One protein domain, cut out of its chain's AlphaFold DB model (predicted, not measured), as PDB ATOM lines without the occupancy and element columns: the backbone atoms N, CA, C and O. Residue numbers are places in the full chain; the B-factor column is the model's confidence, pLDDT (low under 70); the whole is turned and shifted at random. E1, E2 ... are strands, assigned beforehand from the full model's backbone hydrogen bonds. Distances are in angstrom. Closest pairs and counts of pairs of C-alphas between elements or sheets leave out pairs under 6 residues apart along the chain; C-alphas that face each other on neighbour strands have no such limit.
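Overview. This is residues 3 to 67 of the 390 residues of the protein "TraG-D_C domain-containing protein" of Streptococcus gallolyticus (UniProt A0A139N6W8). With little regular structure, the printed part is a long two-stranded hairpin, E1 and E2, with irregular stretches at both ends. Residues 29 to 45 make the loop at one end, and residues 5 to 18 lie beyond the other. The printed part has 65 residues, with no named helix and two antiparallel strands in the order E1, E2; its class is all strand. It is extended, a rod of 55 by 21 by 15 A, with a radius of gyration of the C-alphas of 18.2 A.

Along the chain. E1, residues 19 to 28, begins at C-alpha 19 (28.960, -19.046, 58.009) and measures 29.3 A. E2, residues 46 to 55, measures 25.7 A and ends at C-alpha 55 (26.173, -23.678, 52.163).

Arrangement. E1 and E2 form a hairpin, antiparallel at 155 degrees between their directions. C-alphas 24 and 51 face each other at 4.5 A. N 25 and O 50 are within hydrogen-bond range at 2.9 A, as are N 54 and O 21 at 2.8 A. Residues 3 to 4 pair antiparallel with residues 19 to 20 of E1.

Size, cuts and confidence. The farthest C-alphas, of Gly 12 and Glu 39, are 55.2 A apart. The link from E1 to E2 is long, 17 residues. The printed part has no cut. Mean pLDDT of the printed part is 75.1; residues 9 to 10, 12 to 15 and 55 to 67 are under 70.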
ATOM      1  N   ILE A   3      33.366 -17.537  54.535       72.75
ATOM      2  CA  ILE A   3      33.157 -16.280  55.250       72.75
ATOM      3  C   ILE A   3      32.500 -16.655  56.572       72.75
ATOM      4  O   ILE A   3      31.402 -17.211  56.580       72.75
ATOM      5  N   ASP A   4      33.206 -16.388  57.661       75.00
ATOM      6  CA  ASP A   4      32.743 -16.625  59.022       75.00
ATOM      7  C   ASP A   4      32.427 -15.278  59.681       75.00
ATOM      8  O   ASP A   4      33.203 -14.324  59.564       75.00
ATOM      9  N   PHE A   5      31.273 -15.196  60.337       73.88
ATOM     10  CA  PHE A   5      30.821 -14.012  61.061       73.88
ATOM     11  C   PHE A   5      31.119 -14.091  62.567       73.88
ATOM     12  O   PHE A   5      30.778 -13.158  63.300       73.88
ATOM     13  N   HIS A   6      31.815 -15.139  63.020       74.81
ATOM     14  CA  HIS A   6      32.287 -15.314  64.390       74.81
ATOM     15  C   HIS A   6      33.459 -14.368  64.721       74.81
ATOM     16  O   HIS A   6      34.627 -14.752  64.795       74.81
ATOM     17  N   HIS A   7      33.139 -13.086  64.895       73.50
ATOM     18  CA  HIS A   7      34.072 -12.021  65.255       73.50
ATOM     19  C   HIS A   7      33.618 -11.357  66.567       73.50
ATOM     20  O   HIS A   7      32.414 -11.158  66.721       73.50
ATOM     21  N   PRO A   8      34.525 -10.929  67.469       70.88
ATOM     22  CA  PRO A   8      34.152 -10.303  68.749       70.88
ATOM     23  C   PRO A   8      33.204  -9.099  68.611       70.88
ATOM     24  O   PRO A   8      32.325  -8.874  69.431       70.88
ATOM     25  N   ASN A   9      33.329  -8.341  67.517       66.56
ATOM     26  CA  ASN A   9      32.433  -7.210  67.221       66.56
ATOM     27  C   ASN A   9      30.995  -7.626  66.845       66.56
ATOM     28  O   ASN A   9      30.127  -6.763  66.753       66.56
ATOM     29  N   ASN A  10      30.751  -8.915  66.602       65.12
ATOM     30  CA  ASN A  10      29.445  -9.483  66.274       65.12
ATOM     31  C   ASN A  10      28.834 -10.248  67.465       65.12
ATOM     32  O   ASN A  10      27.791 -10.882  67.287       65.12
ATOM     33  N   ASP A  11      29.450 -10.194  68.653       70.06
ATOM     34  CA  ASP A  11      28.983 -10.897  69.851       70.06
ATOM     35  C   ASP A  11      27.542 -10.503  70.220       70.06
ATOM     36  O   ASP A  11      27.216  -9.330  70.408       70.06
ATOM     37  N   GLY A  12      26.654 -11.499  70.309       66.81
ATOM     38  CA  GLY A  12      25.232 -11.317  70.623       66.81
ATOM     39  C   GLY A  12      24.351 -10.925  69.430       66.81
ATOM     40  O   GLY A  12      23.145 -10.729  69.599       66.81
ATOM     41  N   SER A  13      24.914 -10.827  68.223       68.00
ATOM     42  CA  SER A  13      24.150 -10.575  66.999       68.00
ATOM     43  C   SER A  13      23.585 -11.869  66.403       68.00
ATOM     44  O   SER A  13      24.201 -12.931  66.465       68.00
ATOM     45  N   ALA A  14      22.432 -11.776  65.732       69.75
ATOM     46  CA  ALA A  14      21.825 -12.918  65.042       69.75
ATOM     47  C   ALA A  14      22.705 -13.491  63.914       69.75
ATOM     48  O   ALA A  14      22.446 -14.592  63.443       69.75
ATOM     49  N   ILE A  15      23.736 -12.765  63.466       69.50
ATOM     50  CA  ILE A  15      24.629 -13.175  62.374       69.50
ATOM     51  C   ILE A  15      25.868 -13.940  62.857       69.50
ATOM     52  O   ILE A  15      26.520 -14.570  62.036       69.50
ATOM     53  N   GLN A  16      26.166 -13.934  64.161       73.06
ATOM     54  CA  GLN A  16      27.394 -14.496  64.742       73.06
ATOM     55  C   GLN A  16      27.604 -15.990  64.462       73.06
ATOM     56  O   GLN A  16      28.733 -16.423  64.252       73.06
ATOM     57  N   GLU A  17      26.523 -16.769  64.460       71.94
ATOM     58  CA  GLU A  17      26.555 -18.229  64.264       71.94
ATOM     59  C   GLU A  17      26.469 -18.636  62.783       71.94
ATOM     60  O   GLU A  17      26.446 -19.822  62.446       71.94
ATOM     61  N   HIS A  18      26.386 -17.663  61.874       72.50
ATOM     62  CA  HIS A  18      26.254 -17.930  60.450       72.50
ATOM     63  C   HIS A  18      27.626 -17.985  59.778       72.50
ATOM     64  O   HIS A  18      28.481 -17.131  59.988       72.50
ATOM     65  N   TYR A  19      27.807 -18.964  58.895       71.38
ATOM     66  CA  TYR A  19      28.960 -19.046  58.009       71.38
ATOM     67  C   TYR A  19      28.492 -19.326  56.582       71.38
ATOM     68  O   TYR A  19      27.536 -20.067  56.348       71.38
ATOM     69  N   TYR A  20      29.177 -18.720  55.620       74.12
ATOM     70  CA  TYR A  20      28.921 -18.894  54.197       74.12
ATOM     71  C   TYR A  20      30.087 -19.630  53.573       74.12
ATOM     72  O   TYR A  20      31.238 -19.209  53.700       74.12
ATOM     73  N   GLN A  21      29.795 -20.713  52.862       75.38
ATOM     74  CA  GLN A  21      30.810 -21.457  52.138       75.38
ATOM     75  C   GLN A  21      30.501 -21.431  50.648       75.38
ATOM     76  O   GLN A  21      29.393 -21.746  50.221       75.38
ATOM     77  N   PHE A  22      31.507 -21.094  49.851       79.75
ATOM     78  CA  PHE A  22      31.415 -21.102  48.397       79.75
ATOM     79  C   PHE A  22      32.623 -21.797  47.780       79.75
ATOM     80  O   PHE A  22      33.745 -21.750  48.307       79.75
ATOM     81  N   SER A  23      32.375 -22.460  46.657       79.81
ATOM     82  CA  SER A  23      33.409 -22.948  45.752       79.81
ATOM     83  C   SER A  23      33.583 -21.956  44.612       79.81
ATOM     84  O   SER A  23      32.648 -21.248  44.250       79.81
ATOM     85  N   ALA A  24      34.789 -21.906  44.066       79.94
ATOM     86  CA  ALA A  24      35.125 -21.086  42.917       79.94
ATOM     87  C   ALA A  24      35.959 -21.940  41.962       79.94
ATOM     88  O   ALA A  24      37.046 -22.394  42.330       79.94
ATOM     89  N   GLU A  25      35.460 -22.161  40.748       82.31
ATOM     90  CA  GLU A  25      36.141 -22.945  39.722       82.31
ATOM     91  C   GLU A  25      36.483 -22.092  38.499       82.31
ATOM     92  O   GLU A  25      35.733 -21.213  38.074       82.31
ATOM     93  N   LYS A  26      37.663 -22.336  37.923       84.44
ATOM     94  CA  LYS A  26      38.114 -21.635  36.718       84.44
ATOM     95  C   LYS A  26      37.440 -22.232  35.488       84.44
ATOM     96  O   LYS A  26      37.718 -23.380  35.133       84.44
ATOM     97  N   VAL A  27      36.655 -21.426  34.780       84.31
ATOM     98  CA  VAL A  27      36.066 -21.805  33.494       84.31
ATOM     99  C   VAL A  27      36.898 -21.199  32.370       84.31
ATOM    100  O   VAL A  27      37.153 -19.999  32.334       84.31
ATOM    101  N   TYR A  28      37.363 -22.039  31.445       87.50
ATOM    102  CA  TYR A  28      38.202 -21.618  30.319       87.50
ATOM    103  C   TYR A  28      37.396 -21.491  29.027       87.50
ATOM    104  O   TYR A  28      36.478 -22.280  28.787       87.50
ATOM    105  N   GLN A  29      37.801 -20.566  28.154       86.25
ATOM    106  CA  GLN A  29      37.181 -20.378  26.842       86.25
ATOM    107  C   GLN A  29      37.271 -21.661  26.009       86.25
ATOM    108  O   GLN A  29      38.335 -22.273  25.889       86.25
ATOM    109  N   LYS A  30      36.161 -22.059  25.382       88.62
ATOM    110  CA  LYS A  30      36.076 -23.265  24.543       88.62
ATOM    111  C   LYS A  30      35.540 -22.927  23.156       88.62
ATOM    112  O   LYS A  30      34.611 -22.140  23.010       88.62
ATOM    113  N   ARG A  31      36.084 -23.582  22.127       81.69
ATOM    114  CA  ARG A  31      35.500 -23.634  20.778       81.69
ATOM    115  C   ARG A  31      35.037 -25.069  20.525       81.69
ATOM    116  O   ARG A  31      35.820 -25.932  20.129       81.69
ATOM    117  N   GLY A  32      33.774 -25.352  20.839       82.31
ATOM    118  CA  GLY A  32      33.256 -26.722  20.887       82.31
ATOM    119  C   GLY A  32      33.861 -27.506  22.058       82.31
ATOM    120  O   GLY A  32      33.736 -27.094  23.206       82.31
ATOM    121  N   LYS A  33      34.534 -28.631  21.781       81.25
ATOM    122  CA  LYS A  33      35.204 -29.462  22.807       81.25
ATOM    123  C   LYS A  33      36.658 -29.062  23.094       81.25
ATOM    124  O   LYS A  33      37.275 -29.641  23.981       81.25
ATOM    125  N   VAL A  34      37.218 -28.109  22.348       83.06
ATOM    126  CA  VAL A  34      38.631 -27.721  22.456       83.06
ATOM    127  C   VAL A  34      38.753 -26.441  23.277       83.06
ATOM    128  O   VAL A  34      38.096 -25.445  22.970       83.06
ATOM    129  N   ILE A  35      39.594 -26.467  24.315       86.31
ATOM    130  CA  ILE A  35      39.934 -25.287  25.119       86.31
ATOM    131  C   ILE A  35      40.806 -24.355  24.274       86.31
ATOM    132  O   ILE A  35      41.779 -24.791  23.655       86.31
ATOM    133  N   ARG A  36      40.453 -23.070  24.238       87.25
ATOM    134  CA  ARG A  36      41.227 -22.045  23.546       87.25
ATOM    135  C   ARG A  36      42.489 -21.743  24.352       87.25
ATOM    136  O   ARG A  36      42.423 -21.478  25.552       87.25
ATOM    137  N   LEU A  37      43.628 -21.787  23.672       85.62
ATOM    138  CA  LEU A  37      44.927 -21.465  24.249       85.62
ATOM    139  C   LEU A  37      45.371 -20.079  23.779       85.62
ATOM    140  O   LEU A  37      45.090 -19.689  22.644       85.62
ATOM    141  N   ASP A  38      46.077 -19.366  24.648       81.25
ATOM    142  CA  ASP A  38      46.757 -18.115  24.326       81.25
ATOM    143  C   ASP A  38      47.823 -18.346  23.247       81.25
ATOM    144  O   ASP A  38      48.544 -19.352  23.251       81.25
ATOM    145  N   GLU A  39      47.915 -17.422  22.295       83.12
ATOM    146  CA  GLU A  39      48.794 -17.560  21.138       83.12
ATOM    147  C   GLU A  39      50.280 -17.570  21.520       83.12
ATOM    148  O   GLU A  39      51.054 -18.326  20.927       83.12
ATOM    149  N   TYR A  40      50.664 -16.810  22.545       76.19
ATOM    150  CA  TYR A  40      52.053 -16.598  22.932       76.19
ATOM    151  C   TYR A  40      52.522 -17.624  23.961       76.19
ATOM    152  O   TYR A  40      53.582 -18.227  23.804       76.19
ATOM    153  N   ASN A  41      51.731 -17.856  25.011       78.25
ATOM    154  CA  ASN A  41      52.149 -18.694  26.139       78.25
ATOM    155  C   ASN A  41      51.563 -20.119  26.119       78.25
ATOM    156  O   ASN A  41      51.961 -20.947  26.940       78.25
ATOM    157  N   LYS A  42      50.643 -20.412  25.185       81.56
ATOM    158  CA  LYS A  42      49.970 -21.712  25.003       81.56
ATOM    159  C   LYS A  42      49.208 -22.225  26.235       81.56
ATOM    160  O   LYS A  42      48.919 -23.418  26.320       81.56
ATOM    161  N   LYS A  43      48.859 -21.354  27.186       82.62
ATOM    162  CA  LYS A  43      48.032 -21.695  28.352       82.62
ATOM    163  C   LYS A  43      46.541 -21.491  28.050       82.62
ATOM    164  O   LYS A  43      46.209 -20.671  27.195       82.62
ATOM    165  N   PRO A  44      45.639 -22.211  28.740       82.94
ATOM    166  CA  PRO A  44      44.197 -21.978  28.664       82.94
ATOM    167  C   PRO A  44      43.815 -20.529  28.980       82.94
ATOM    168  O   PRO A  44      44.281 -19.973  29.973       82.94
ATOM    169  N   ILE A  45      42.951 -19.936  28.153       83.12
ATOM    170  CA  ILE A  45      42.419 -18.585  28.385       83.12
ATOM    171  C   ILE A  45      41.252 -18.685  29.368       83.12
ATOM    172  O   ILE A  45      40.261 -19.359  29.073       83.12
ATOM    173  N   LEU A  46      41.383 -18.045  30.535       82.00
ATOM    174  CA  LEU A  46      40.306 -17.937  31.521       82.00
ATOM    175  C   LEU A  46      39.156 -17.115  30.925       82.00
ATOM    176  O   LEU A  46      39.395 -16.054  30.357       82.00
ATOM    177  N   ASP A  47      37.933 -17.619  31.037       80.94
ATOM    178  CA  ASP A  47      36.722 -16.922  30.604       80.94
ATOM    179  C   ASP A  47      36.086 -16.177  31.781       80.94
ATOM    180  O   ASP A  47      35.959 -14.957  31.762       80.94
ATOM    181  N   HIS A  48      35.773 -16.913  32.846       79.88
ATOM    182  CA  HIS A  48      35.261 -16.384  34.105       79.88
ATOM    183  C   HIS A  48      35.557 -17.367  35.250       79.88
ATOM    184  O   HIS A  48      36.018 -18.493  35.025       79.88
ATOM    185  N   ILE A  49      35.317 -16.932  36.488       80.25
ATOM    186  CA  ILE A  49      35.234 -17.844  37.631       80.25
ATOM    187  C   ILE A  49      33.765 -18.148  37.885       80.25
ATOM    188  O   ILE A  49      32.978 -17.234  38.106       80.25
ATOM    189  N   GLU A  50      33.422 -19.429  37.863       79.44
ATOM    190  CA  GLU A  50      32.113 -19.906  38.290       79.44
ATOM    191  C   GLU A  50      32.137 -20.046  39.811       79.44
ATOM    192  O   GLU A  50      32.956 -20.784  40.368       79.44
ATOM    193  N   VAL A  51      31.292 -19.271  40.485       77.94
ATOM    194  CA  VAL A  51      31.120 -19.327  41.936       77.94
ATOM    195  C   VAL A  51      29.864 -20.135  42.216       77.94
ATOM    196  O   VAL A  51      28.813 -19.845  41.660       77.94
ATOM    197  N   SER A  52      29.973 -21.141  43.078       77.38
ATOM    198  CA  SER A  52      28.831 -21.938  43.523       77.38
ATOM    199  C   SER A  52      28.713 -21.858  45.039       77.38
ATOM    200  O   SER A  52      29.675 -22.183  45.751       77.38
ATOM    201  N   ILE A  53      27.545 -21.473  45.548       73.44
ATOM    202  CA  ILE A  53      27.275 -21.506  46.987       73.44
ATOM    203  C   ILE A  53      27.146 -22.968  47.434       73.44
ATOM    204  O   ILE A  53      26.318 -23.721  46.930       73.44
ATOM    205  N   LEU A  54      27.994 -23.381  48.377       74.38
ATOM    206  CA  LEU A  54      27.991 -24.731  48.947       74.38
ATOM    207  C   LEU A  54      27.069 -24.825  50.167       74.38
ATOM    208  O   LEU A  54      26.432 -25.854  50.377       74.38
ATOM    209  N   THR A  55      26.994 -23.748  50.951       68.94
ATOM    210  CA  THR A  55      26.173 -23.678  52.163       68.94
ATOM    211  C   THR A  55      25.513 -22.308  52.237       68.94
ATOM    212  O   THR A  55      26.207 -21.291  52.258       68.94
ATOM    213  N   GLN A  56      24.182 -22.298  52.269       63.09
ATOM    214  CA  GLN A  56      23.352 -21.104  52.398       63.09
ATOM    215  C   GLN A  56      22.690 -21.157  53.784       63.09
ATOM    216  O   GLN A  56      21.947 -22.105  54.051       63.09
ATOM    217  N   PRO A  57      22.994 -20.232  54.705       60.66
ATOM    218  CA  PRO A  57      22.268 -20.163  55.964       60.66
ATOM    219  C   PRO A  57      20.814 -19.714  55.743       60.66
ATOM    220  O   PRO A  57      20.504 -19.070  54.746       60.66
ATOM    221  N   GLU A  58      19.917 -20.034  56.682       58.41
ATOM    222  CA  GLU A  58      18.476 -19.720  56.584       58.41
ATOM    223  C   GLU A  58      18.177 -18.210  56.497       58.41
ATOM    224  O   GLU A  58      17.115 -17.800  56.027       58.41
ATOM    225  N   ALA A  59      19.120 -17.368  56.925       60.22
ATOM    226  CA  ALA A  59      19.048 -15.926  56.766       60.22
ATOM    227  C   ALA A  59      19.585 -15.502  55.387       60.22
ATOM    228  O   ALA A  59      20.772 -15.670  55.113       60.22
ATOM    229  N   ASN A  60      18.737 -14.877  54.558       62.78
ATOM    230  CA  ASN A  60      19.089 -14.234  53.278       62.78
ATOM    231  C   ASN A  60      20.001 -12.997  53.477       62.78
ATOM    232  O   ASN A  60      19.602 -11.878  53.154       62.78
ATOM    233  N   LEU A  61      21.193 -13.158  54.060       64.88
ATOM    234  CA  LEU A  61      22.138 -12.051  54.280       64.88
ATOM    235  C   LEU A  61      22.984 -11.757  53.037       64.88
ATOM    236  O   LEU A  61      23.400 -10.617  52.861       64.88
ATOM    237  N   LEU A  62      23.251 -12.771  52.208       62.97
ATOM    238  CA  LEU A  62      24.015 -12.645  50.967       62.97
ATOM    239  C   LEU A  62      23.362 -13.476  49.860       62.97
ATOM    240  O   LEU A  62      23.103 -14.669  50.042       62.97
ATOM    241  N   GLN A  63      23.120 -12.852  48.711       67.31
ATOM    242  CA  GLN A  63      22.742 -13.519  47.464       67.31
ATOM    243  C   GLN A  63      23.977 -13.702  46.569       67.31
ATOM    244  O   GLN A  63      25.002 -13.053  46.777       67.31
ATOM    245  N   GLU A  64      23.904 -14.580  45.561       64.31
ATOM    246  CA  GLU A  64      25.007 -14.751  44.593       64.31
ATOM    247  C   GLU A  64      25.372 -13.424  43.908       64.31
ATOM    248  O   GLU A  64      26.554 -13.123  43.754       64.31
ATOM    249  N   ASP A  65      24.370 -12.592  43.611       69.50
ATOM    250  CA  ASP A  65      24.540 -11.270  42.993       69.50
ATOM    251  C   ASP A  65      25.285 -10.260  43.890       69.50
ATOM    252  O   ASP A  65      25.871  -9.299  43.383       69.50
ATOM    253  N   ASP A  66      25.321 -10.480  45.211       65.88
ATOM    254  CA  ASP A  66      26.052  -9.627  46.158       65.88
ATOM    255  C   ASP A  66      27.561  -9.947  46.186       65.88
ATOM    256  O   ASP A  66      28.364  -9.179  46.729       65.88
ATOM    257  N   ILE A  67      27.979 -11.077  45.600       64.81
ATOM    258  CA  ILE A  67      29.360 -11.568  45.638       64.81
ATOM    259  C   ILE A  67      30.048 -11.292  44.296       64.81
ATOM    260  O   ILE A  67      29.993 -12.085  43.358       64.81
TER     261      ILE A  67